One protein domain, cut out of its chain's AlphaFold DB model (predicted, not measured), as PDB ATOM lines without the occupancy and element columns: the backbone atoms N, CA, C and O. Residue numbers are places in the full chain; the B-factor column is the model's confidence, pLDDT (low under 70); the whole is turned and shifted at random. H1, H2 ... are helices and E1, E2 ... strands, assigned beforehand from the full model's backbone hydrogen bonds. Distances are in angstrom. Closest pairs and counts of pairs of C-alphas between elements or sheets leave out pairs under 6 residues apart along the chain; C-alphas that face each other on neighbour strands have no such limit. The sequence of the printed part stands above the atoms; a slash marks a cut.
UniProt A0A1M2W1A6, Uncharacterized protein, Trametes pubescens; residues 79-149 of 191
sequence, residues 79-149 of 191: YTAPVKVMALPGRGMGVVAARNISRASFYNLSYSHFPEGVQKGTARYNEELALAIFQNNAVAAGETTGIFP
ATOM      1  N   TYR A  79     130.269 141.784 124.537       42.44
ATOM      2  CA  TYR A  79     131.237 140.988 123.770       42.44
ATOM      3  C   TYR A  79     130.789 139.554 123.470       42.44
ATOM      4  O   TYR A  79     131.275 138.960 122.512       42.44
ATOM      5  N   THR A  80     129.804 139.014 124.188       47.19
ATOM      6  CA  THR A  80     129.111 137.798 123.747       47.19
ATOM      7  C   THR A  80     127.912 138.192 122.901       47.19
ATOM      8  O   THR A  80     127.048 138.961 123.339       47.19
ATOM      9  N   ALA A  81     127.848 137.665 121.670       49.72
ATOM     10  CA  ALA A  81     126.653 137.776 120.848       49.72
ATOM     11  C   ALA A  81     125.470 137.355 121.729       49.72
ATOM     12  O   ALA A  81     125.459 136.232 122.240       49.72
ATOM     13  N   PRO A  82     124.475 138.227 121.962       59.44
ATOM     14  CA  PRO A  82     123.390 137.923 122.878       59.44
ATOM     15  C   PRO A  82     122.395 136.975 122.214       59.44
ATOM     16  O   PRO A  82     121.205 137.037 122.482       59.44
ATOM     17  N   VAL A  83     122.871 136.135 121.304       48.72
ATOM     18  CA  VAL A  83     122.122 135.214 120.489       48.72
ATOM     19  C   VAL A  83     122.922 133.921 120.355       48.72
ATOM     20  O   VAL A  83     124.126 133.939 120.121       48.72
ATOM     21  N   LYS A  84     122.247 132.791 120.518       52.97
ATOM     22  CA  LYS A  84     122.782 131.444 120.370       52.97
ATOM     23  C   LYS A  84     122.010 130.747 119.263       52.97
ATOM     24  O   LYS A  84     120.779 130.769 119.261       52.97
ATOM     25  N   VAL A  85     122.720 130.113 118.336       51.00
ATOM     26  CA  VAL A  85     122.090 129.218 117.362       51.00
ATOM     27  C   VAL A  85     121.820 127.887 118.059       51.00
ATOM     28  O   VAL A  85     122.734 127.266 118.600       51.00
ATOM     29  N   MET A  86     120.567 127.450 118.088       60.53
ATOM     30  CA  MET A  86     120.179 126.167 118.671       60.53
ATOM     31  C   MET A  86     118.984 125.561 117.942       60.53
ATOM     32  O   MET A  86     118.272 126.244 117.209       60.53
ATOM     33  N   ALA A  87     118.753 124.266 118.150       61.12
ATOM     34  CA  ALA A  87     117.577 123.598 117.615       61.12
ATOM     35  C   ALA A  87     116.301 124.159 118.266       61.12
ATOM     36  O   ALA A  87     116.162 124.171 119.491       61.12
ATOM     37  N   LEU A  88     115.367 124.605 117.431       51.94
ATOM     38  CA  LEU A  88     114.029 125.025 117.811       51.94
ATOM     39  C   LEU A  88     113.056 123.851 117.624       51.94
ATOM     40  O   LEU A  88     113.010 123.271 116.531       51.94
ATOM     41  N   PRO A  89     112.254 123.498 118.648       65.88
ATOM     42  CA  PRO A  89     111.304 122.390 118.565       65.88
ATOM     43  C   PRO A  89     110.390 122.509 117.336       65.88
ATOM     44  O   PRO A  89     109.628 123.464 117.202       65.88
ATOM     45  N   GLY A  90     110.498 121.547 116.414       75.00
ATOM     46  CA  GLY A  90     109.688 121.485 115.191       75.00
ATOM     47  C   GLY A  90     110.025 122.509 114.098       75.00
ATOM     48  O   GLY A  90     109.272 122.599 113.133       75.00
ATOM     49  N   ARG A  91     111.116 123.287 114.219       48.97
ATOM     50  CA  ARG A  91     111.476 124.353 113.254       48.97
ATOM     51  C   ARG A  91     112.922 124.328 112.740       48.97
ATOM     52  O   ARG A  91     113.298 125.204 111.970       48.97
ATOM     53  N   GLY A  92     113.725 123.333 113.119       64.06
ATOM     54  CA  GLY A  92     115.133 123.248 112.708       64.06
ATOM     55  C   GLY A  92     116.040 124.163 113.536       64.06
ATOM     56  O   GLY A  92     115.744 124.432 114.696       64.06
ATOM     57  N   MET A  93     117.167 124.613 112.982       45.88
ATOM     58  CA  MET A  93     118.098 125.505 113.690       45.88
ATOM     59  C   MET A  93     117.586 126.948 113.666       45.88
ATOM     60  O   MET A  93     117.188 127.447 112.617       45.88
ATOM     61  N   GLY A  94     117.615 127.629 114.809       41.16
ATOM     62  CA  GLY A  94     117.201 129.022 114.927       41.16
ATOM     63  C   GLY A  94     118.049 129.811 115.916       41.16
ATOM     64  O   GLY A  94     118.789 129.254 116.724       41.16
ATOM     65  N   VAL A  95     117.953 131.134 115.820       48.56
ATOM     66  CA  VAL A  95     118.725 132.090 116.617       48.56
ATOM     67  C   VAL A  95     117.887 132.516 117.824       48.56
ATOM     68  O   VAL A  95     116.785 133.036 117.658       48.56
ATOM     69  N   VAL A  96     118.386 132.291 119.040       54.19
ATOM     70  CA  VAL A  96     117.665 132.554 120.299       54.19
ATOM     71  C   VAL A  96     118.467 133.511 121.156       54.19
ATOM     72  O   VAL A  96     119.675 133.342 121.266       54.19
ATOM     73  N   ALA A  97     117.830 134.497 121.784       49.94
ATOM     74  CA  ALA A  97     118.556 135.442 122.620       49.94
ATOM     75  C   ALA A  97     119.217 134.734 123.825       49.94
ATOM     76  O   ALA A  97     118.541 134.055 124.595       49.94
ATOM     77  N   ALA A  98     120.530 134.887 123.986       55.53
ATOM     78  CA  ALA A  98     121.323 134.342 125.090       55.53
ATOM     79  C   ALA A  98     121.185 135.159 126.389       55.53
ATOM     80  O   ALA A  98     121.551 134.681 127.459       55.53
ATOM     81  N   ARG A  99     120.649 136.384 126.305       59.28
ATOM     82  CA  ARG A  99     120.318 137.258 127.441       59.28
ATOM     83  C   ARG A  99     119.185 138.214 127.073       59.28
ATOM     84  O   ARG A  99     118.775 138.277 125.915       59.28
ATOM     85  N   ASN A 100     118.697 138.981 128.046       53.94
ATOM     86  CA  ASN A 100     117.717 140.036 127.794       53.94
ATOM     87  C   ASN A 100     118.348 141.153 126.953       53.94
ATOM     88  O   ASN A 100     119.126 141.961 127.451       53.94
ATOM     89  N   ILE A 101     117.998 141.204 125.671       56.84
ATOM     90  CA  ILE A 101     118.335 142.326 124.796       56.84
ATOM     91  C   ILE A 101     117.135 143.258 124.783       56.84
ATOM     92  O   ILE A 101     116.009 142.820 124.537       56.84
ATOM     93  N   SER A 102     117.378 144.553 124.975       61.09
ATOM     94  CA  SER A 102     116.419 145.578 124.569       61.09
ATOM     95  C   SER A 102     116.017 145.307 123.115       61.09
ATOM     96  O   SER A 102     116.809 145.457 122.181       61.09
ATOM     97  N   ARG A 103     114.769 144.876 122.926       64.81
ATOM     98  CA  ARG A 103     114.182 144.552 121.621       64.81
ATOM     99  C   ARG A 103     114.371 145.699 120.619       64.81
ATOM    100  O   ARG A 103     114.604 145.460 119.440       64.81
ATOM    101  N   ALA A 104     114.339 146.938 121.107       62.75
ATOM    102  CA  ALA A 104     114.575 148.135 120.309       62.75
ATOM    103  C   ALA A 104     116.016 148.225 119.776       62.75
ATOM    104  O   ALA A 104     116.213 148.579 118.619       62.75
ATOM    105  N   SER A 105     117.020 147.869 120.580       61.25
ATOM    106  CA  SER A 105     118.433 147.973 120.195       61.25
ATOM    107  C   SER A 105     118.807 146.993 119.083       61.25
ATOM    108  O   SER A 105     119.581 147.355 118.204       61.25
ATOM    109  N   PHE A 106     118.230 145.785 119.086       65.75
ATOM    110  CA  PHE A 106     118.411 144.813 118.003       65.75
ATOM    111  C   PHE A 106     117.710 145.267 116.717       65.75
ATOM    112  O   PHE A 106     118.321 145.273 115.653       65.75
ATOM    113  N   TYR A 107     116.456 145.720 116.811       67.25
ATOM    114  CA  TYR A 107     115.710 146.162 115.630       67.25
ATOM    115  C   TYR A 107     116.213 147.470 115.014       67.25
ATOM    116  O   TYR A 107     115.934 147.727 113.848       67.25
ATOM    117  N   ASN A 108     117.002 148.258 115.746       65.38
ATOM    118  CA  ASN A 108     117.647 149.465 115.224       65.38
ATOM    119  C   ASN A 108     118.948 149.185 114.437       65.38
ATOM    120  O   ASN A 108     119.655 150.121 114.073       65.38
ATOM    121  N   LEU A 109     119.298 147.914 114.197       63.56
ATOM    122  CA  LEU A 109     120.484 147.526 113.419       63.56
ATOM    123  C   LEU A 109     120.228 147.433 111.909       63.56
ATOM    124  O   LEU A 109     121.159 147.201 111.148       63.56
ATOM    125  N   SER A 110     118.986 147.588 111.451       64.56
ATOM    126  CA  SER A 110     118.680 147.626 110.021       64.56
ATOM    127  C   SER A 110     117.487 148.525 109.746       64.56
ATOM    128  O   SER A 110     116.465 148.441 110.425       64.56
ATOM    129  N   TYR A 111     117.594 149.343 108.701       63.44
ATOM    130  CA  TYR A 111     116.471 150.094 108.148       63.44
ATOM    131  C   TYR A 111     115.956 149.385 106.888       63.44
ATOM    132  O   TYR A 111     116.199 149.801 105.757       63.44
ATOM    133  N   SER A 112     115.275 148.255 107.079       66.25
ATOM    134  CA  SER A 112     114.737 147.447 105.978       66.25
ATOM    135  C   SER A 112     113.321 147.888 105.605       66.25
ATOM    136  O   SER A 112     112.431 147.958 106.456       66.25
ATOM    137  N   HIS A 113     113.094 148.150 104.317       67.19
ATOM    138  CA  HIS A 113     111.751 148.315 103.765       67.19
ATOM    139  C   HIS A 113     111.177 146.931 103.444       67.19
ATOM    140  O   HIS A 113     111.676 146.249 102.552       67.19
ATOM    141  N   PHE A 114     110.148 146.506 104.180       70.81
ATOM    142  CA  PHE A 114     109.436 145.260 103.878       70.81
ATOM    143  C   PHE A 114     108.366 145.483 102.802       70.81
ATOM    144  O   PHE A 114     107.825 146.589 102.719       70.81
ATOM    145  N   PRO A 115     108.026 144.446 102.012       69.81
ATOM    146  CA  PRO A 115     106.936 144.507 101.044       69.81
ATOM    147  C   PRO A 115     105.603 144.913 101.683       69.81
ATOM    148  O   PRO A 115     105.326 144.596 102.847       69.81
ATOM    149  N   GLU A 116     104.748 145.563 100.894       66.62
ATOM    150  CA  GLU A 116     103.380 145.880 101.304       66.62
ATOM    151  C   GLU A 116     102.630 144.585 101.670       66.62
ATOM    152  O   GLU A 116     102.583 143.632 100.894       66.62
ATOM    153  N   GLY A 117     102.085 144.527 102.889       71.69
ATOM    154  CA  GLY A 117     101.355 143.362 103.411       71.69
ATOM    155  C   GLY A 117     101.963 142.715 104.660       71.69
ATOM    156  O   GLY A 117     101.268 141.976 105.356       71.69
ATOM    157  N   VAL A 118     103.213 143.031 105.019       76.44
ATOM    158  CA  VAL A 118     103.802 142.587 106.293       76.44
ATOM    159  C   VAL A 118     103.511 143.626 107.385       76.44
ATOM    160  O   VAL A 118     104.155 144.670 107.469       76.44
ATOM    161  N   GLN A 119     102.511 143.360 108.231       79.81
ATOM    162  CA  GLN A 119     102.089 144.296 109.282       79.81
ATOM    163  C   GLN A 119     103.093 144.360 110.442       79.81
ATOM    164  O   GLN A 119     103.421 143.333 111.046       79.81
ATOM    165  N   LYS A 120     103.524 145.576 110.804       81.44
ATOM    166  CA  LYS A 120     104.394 145.826 111.965       81.44
ATOM    167  C   LYS A 120     103.793 145.236 113.243       81.44
ATOM    168  O   LYS A 120     102.591 145.310 113.468       81.44
ATOM    169  N   GLY A 121     104.648 144.665 114.088       78.94
ATOM    170  CA  GLY A 121     104.245 144.070 115.368       78.94
ATOM    171  C   GLY A 121     103.751 142.623 115.279       78.94
ATOM    172  O   GLY A 121     103.666 141.959 116.308       78.94
ATOM    173  N   THR A 122     103.509 142.085 114.080       84.25
ATOM    174  CA  THR A 122     103.183 140.660 113.904       84.25
ATOM    175  C   THR A 122     104.416 139.766 114.064       84.25
ATOM    176  O   THR A 122     105.547 140.205 113.862       84.25
ATOM    177  N   ALA A 123     104.213 138.486 114.404       84.00
ATOM    178  CA  ALA A 123     105.300 137.504 114.488       84.00
ATOM    179  C   ALA A 123     106.085 137.406 113.168       84.00
ATOM    180  O   ALA A 123     107.304 137.541 113.177       84.00
ATOM    181  N   ARG A 124     105.372 137.311 112.037       80.06
ATOM    182  CA  ARG A 124     105.966 137.274 110.695       80.06
ATOM    183  C   ARG A 124     106.836 138.500 110.407       80.06
ATOM    184  O   ARG A 124     107.946 138.348 109.925       80.06
ATOM    185  N   TYR A 125     106.375 139.706 110.745       84.12
ATOM    186  CA  TYR A 125     107.186 140.922 110.590       84.12
ATOM    187  C   TYR A 125     108.495 140.851 111.376       84.12
ATOM    188  O   TYR A 125     109.546 141.231 110.874       84.12
ATOM    189  N   ASN A 126     108.432 140.357 112.611       81.12
ATOM    190  CA  ASN A 126     109.608 140.253 113.469       81.12
ATOM    191  C   ASN A 126     110.616 139.217 112.954       81.12
ATOM    192  O   ASN A 126     111.815 139.435 113.105       81.12
ATOM    193  N   GLU A 127     110.140 138.114 112.369       83.62
ATOM    194  CA  GLU A 127     110.976 137.069 111.764       83.62
ATOM    195  C   GLU A 127     111.682 137.585 110.501       83.62
ATOM    196  O   GLU A 127     112.904 137.488 110.403       83.62
ATOM    197  N   GLU A 128     110.942 138.223 109.590       82.75
ATOM    198  CA  GLU A 128     111.494 138.851 108.377       82.75
ATOM    199  C   GLU A 128     112.499 139.959 108.727       82.75
ATOM    200  O   GLU A 128     113.561 140.076 108.115       82.75
ATOM    201  N   LEU A 129     112.206 140.748 109.766       81.75
ATOM    202  CA  LEU A 129     113.111 141.782 110.252       81.75
ATOM    203  C   LEU A 129     114.376 141.218 110.888       81.75
ATOM    204  O   LEU A 129     115.463 141.722 110.615       81.75
ATOM    205  N   ALA A 130     114.263 140.161 111.689       82.31
ATOM    206  CA  ALA A 130     115.431 139.487 112.241       82.31
ATOM    207  C   ALA A 130     116.319 138.898 111.135       82.31
ATOM    208  O   ALA A 130     117.539 139.051 111.196       82.31
ATOM    209  N   LEU A 131     115.718 138.286 110.108       84.50
ATOM    210  CA  LEU A 131     116.448 137.755 108.959       84.50
ATOM    211  C   LEU A 131     117.165 138.865 108.186       84.50
ATOM    212  O   LEU A 131     118.350 138.728 107.900       84.50
ATOM    213  N   ALA A 132     116.487 139.978 107.906       83.50
ATOM    214  CA  ALA A 132     117.089 141.108 107.204       83.50
ATOM    215  C   ALA A 132     118.257 141.729 107.992       83.50
ATOM    216  O   ALA A 132     119.303 142.033 107.419       83.50
ATOM    217  N   ILE A 133     118.116 141.873 109.316       82.19
ATOM    218  CA  ILE A 133     119.206 142.329 110.193       82.19
ATOM    219  C   ILE A 133     120.389 141.369 110.113       82.19
ATOM    220  O   ILE A 133     121.525 141.823 109.994       82.19
ATOM    221  N   PHE A 134     120.129 140.063 110.177       85.25
ATOM    222  CA  PHE A 134     121.167 139.048 110.091       85.25
ATOM    223  C   PHE A 134     121.876 139.102 108.734       85.25
ATOM    224  O   PHE A 134     123.087 139.260 108.699       85.25
ATOM    225  N   GLN A 135     121.146 139.070 107.621       85.00
ATOM    226  CA  GLN A 135     121.726 139.088 106.273       85.00
ATOM    227  C   GLN A 135     122.611 140.311 106.009       85.00
ATOM    228  O   GLN A 135     123.624 140.181 105.328       85.00
ATOM    229  N   ASN A 136     122.256 141.472 106.563       83.25
ATOM    230  CA  ASN A 136     122.993 142.710 106.317       83.25
ATOM    231  C   ASN A 136     124.184 142.928 107.256       83.25
ATOM    232  O   ASN A 136     125.110 143.642 106.889       83.25
ATOM    233  N   ASN A 137     124.153 142.365 108.466       85.31
ATOM    234  CA  ASN A 137     125.099 142.734 109.527       85.31
ATOM    235  C   ASN A 137     125.887 141.559 110.108       85.31
ATOM    236  O   ASN A 137     126.769 141.765 110.947       85.31
ATOM    237  N   ALA A 138     125.536 140.329 109.742       87.88
ATOM    238  CA  ALA A 138     126.220 139.148 110.225       87.88
ATOM    239  C   ALA A 138     127.639 139.064 109.651       87.88
ATOM    240  O   ALA A 138     127.856 139.253 108.456       87.88
ATOM    241  N   VAL A 139     128.599 138.737 110.512       86.94
ATOM    242  CA  VAL A 139     130.004 138.531 110.148       86.94
ATOM    243  C   VAL A 139     130.467 137.169 110.643       86.94
ATOM    244  O   VAL A 139     130.046 136.699 111.704       86.94
ATOM    245  N   ALA A 140     131.333 136.531 109.857       89.31
ATOM    246  CA  ALA A 140     131.983 135.290 110.243       89.31
ATOM    247  C   ALA A 140     132.837 135.506 111.505       89.31
ATOM    248  O   ALA A 140     133.693 136.389 111.552       89.31
ATOM    249  N   ALA A 141     132.585 134.690 112.522       88.94
ATOM    250  CA  ALA A 141     133.245 134.711 113.820       88.94
ATOM    251  C   ALA A 141     133.770 133.298 114.115       88.94
ATOM    252  O   ALA A 141     133.175 132.536 114.886       88.94
ATOM    253  N   GLY A 142     134.834 132.923 113.401       87.44
ATOM    254  CA  GLY A 142     135.406 131.579 113.440       87.44
ATOM    255  C   GLY A 142     134.467 130.564 112.793       87.44
ATOM    256  O   GLY A 142     133.999 130.764 111.673       87.44
ATOM    257  N   GLU A 143     134.142 129.501 113.525       86.75
ATOM    258  CA  GLU A 143     133.148 128.496 113.112       86.75
ATOM    259  C   GLU A 143     131.694 128.980 113.253       86.75
ATOM    260  O   GLU A 143     130.753 128.274 112.890       86.75
ATOM    261  N   THR A 144     131.490 130.180 113.800       85.56
ATOM    262  CA  THR A 144     130.163 130.739 114.053       85.56
ATOM    263  C   THR A 144     129.916 132.008 113.246       85.56
ATOM    264  O   THR A 144     130.768 132.511 112.516       85.56
ATOM    265  N   THR A 145     128.701 132.534 113.347       87.06
ATOM    266  CA  THR A 145     128.325 133.816 112.757       87.06
ATOM    267  C   THR A 145     127.811 134.728 113.859       87.06
ATOM    268  O   THR A 145     126.966 134.320 114.657       87.06
ATOM    269  N   GLY A 146     128.320 135.957 113.903       84.81
ATOM    270  CA  GLY A 146     127.999 136.938 114.934       84.81
ATOM    271  C   GLY A 146     127.400 138.215 114.358       84.81
ATOM    272  O   GLY A 146     127.726 138.629 113.249       84.81
ATOM    273  N   ILE A 147     126.539 138.865 115.141       84.12
ATOM    274  CA  ILE A 147     126.104 140.243 114.897       84.12
ATOM    275  C   ILE A 147     126.801 141.122 115.927       84.12
ATOM    276  O   ILE A 147     126.667 140.898 117.131       84.12
ATOM    277  N   PHE A 148     127.504 142.146 115.449       84.06
ATOM    278  CA  PHE A 148     128.292 143.053 116.280       84.06
ATOM    279  C   PHE A 148     127.708 144.469 116.178       84.06
ATOM    280  O   PHE A 148     128.028 145.180 115.228       84.06
ATOM    281  N   PRO A 149     126.867 144.920 117.133       77.75
ATOM    282  CA  PRO A 149     126.090 146.161 117.015       77.75
ATOM    283  C   PRO A 149     126.886 147.434 116.697       77.75
ATOM    284  O   PRO A 149     126.357 148.343 116.063       77.75
TER     285      PRO A 149
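AT A GLANCE: This is residues 79 to 149 of the 191 residues of an uncharacterized protein of Trametes pubescens (UniProt A0A1M2W1A6). A helix of 15 residues, H2, runs through the middle and leads directly into a small two-stranded hairpin, E3 and E4, while a second, longer hairpin, E1 and E2, extends to one side with its tip, residues 89 to 91, away from H2. The short helix H1 sits beside H2, and a long loop, residues 108 to 122, swings out from H1 and comes back to the first residue of H2. The printed part has 71 residues with two named helices and four named strands, in the order E1, E2, H1, H2, E3, E4, and each hairpin is an antiparallel sheet of two strands. The class is mixed, helices and strands; the whole is compact, with a radius of gyration of the C-alphas of 12.7 A, and spans 37 by 29 by 22 A.

HOW THE PARTS SIT: E1, residues 83 to 88, and E2, residues 92 to 97, form a hairpin with antiparallel strands, 145 degrees between their directions. N 84 and O 96 are 2.7 A apart and N 94 and O 86 are 2.8 A apart, within hydrogen-bond range. A tight link of 5 residues leads to H1, residues 103 to 107. H1 and H2, residues 123 to 137, only just touch, with 3 pairs of C-alphas within 8 A; the closest C-alphas are those of Tyr 107 and Leu 129, 7.4 A apart. H2 touches H1 with its residues 129 to 133 alone. In H1 and H2 every O i to N i+4 pair is within hydrogen-bond range. E3, residues 138 to 141, and E4, residues 144 to 147, form the second hairpin, antiparallel at 138 degrees, with N 139 and O 146 at 2.9 A. The closest C-alphas of H2 and E4 are those of Asn 137 and Ile 147, 6.0 A apart. E1 and E4 are near each other, with 7 pairs of C-alphas within 10 A. H2 is apart from E1 and E2, and H1 is apart from E3 and E4.

IN THESE COORDINATES: E1 begins at C-alpha 83 (122.122, 135.214, 120.489) and is 13.3 A long; E2 is 16.1 A long. H1 has five residues. H2 is 21.1 A long and begins at C-alpha 123 (105.300, 137.504, 114.488). E3 and E4 have four residues each, and E4 ends at C-alpha 147 (126.104, 140.243, 114.897).

THE WHOLE: The two C-alphas farthest apart are those of Gly 117 and Gly 142, 37.4 A. The printed part has no cut. The link from H1 to H2, 15 residues, is long; the other links are tight. The mean pLDDT of the printed part is 70.1, and residues 79 to 89, 91 to 113 and 115 to 116 are under 70.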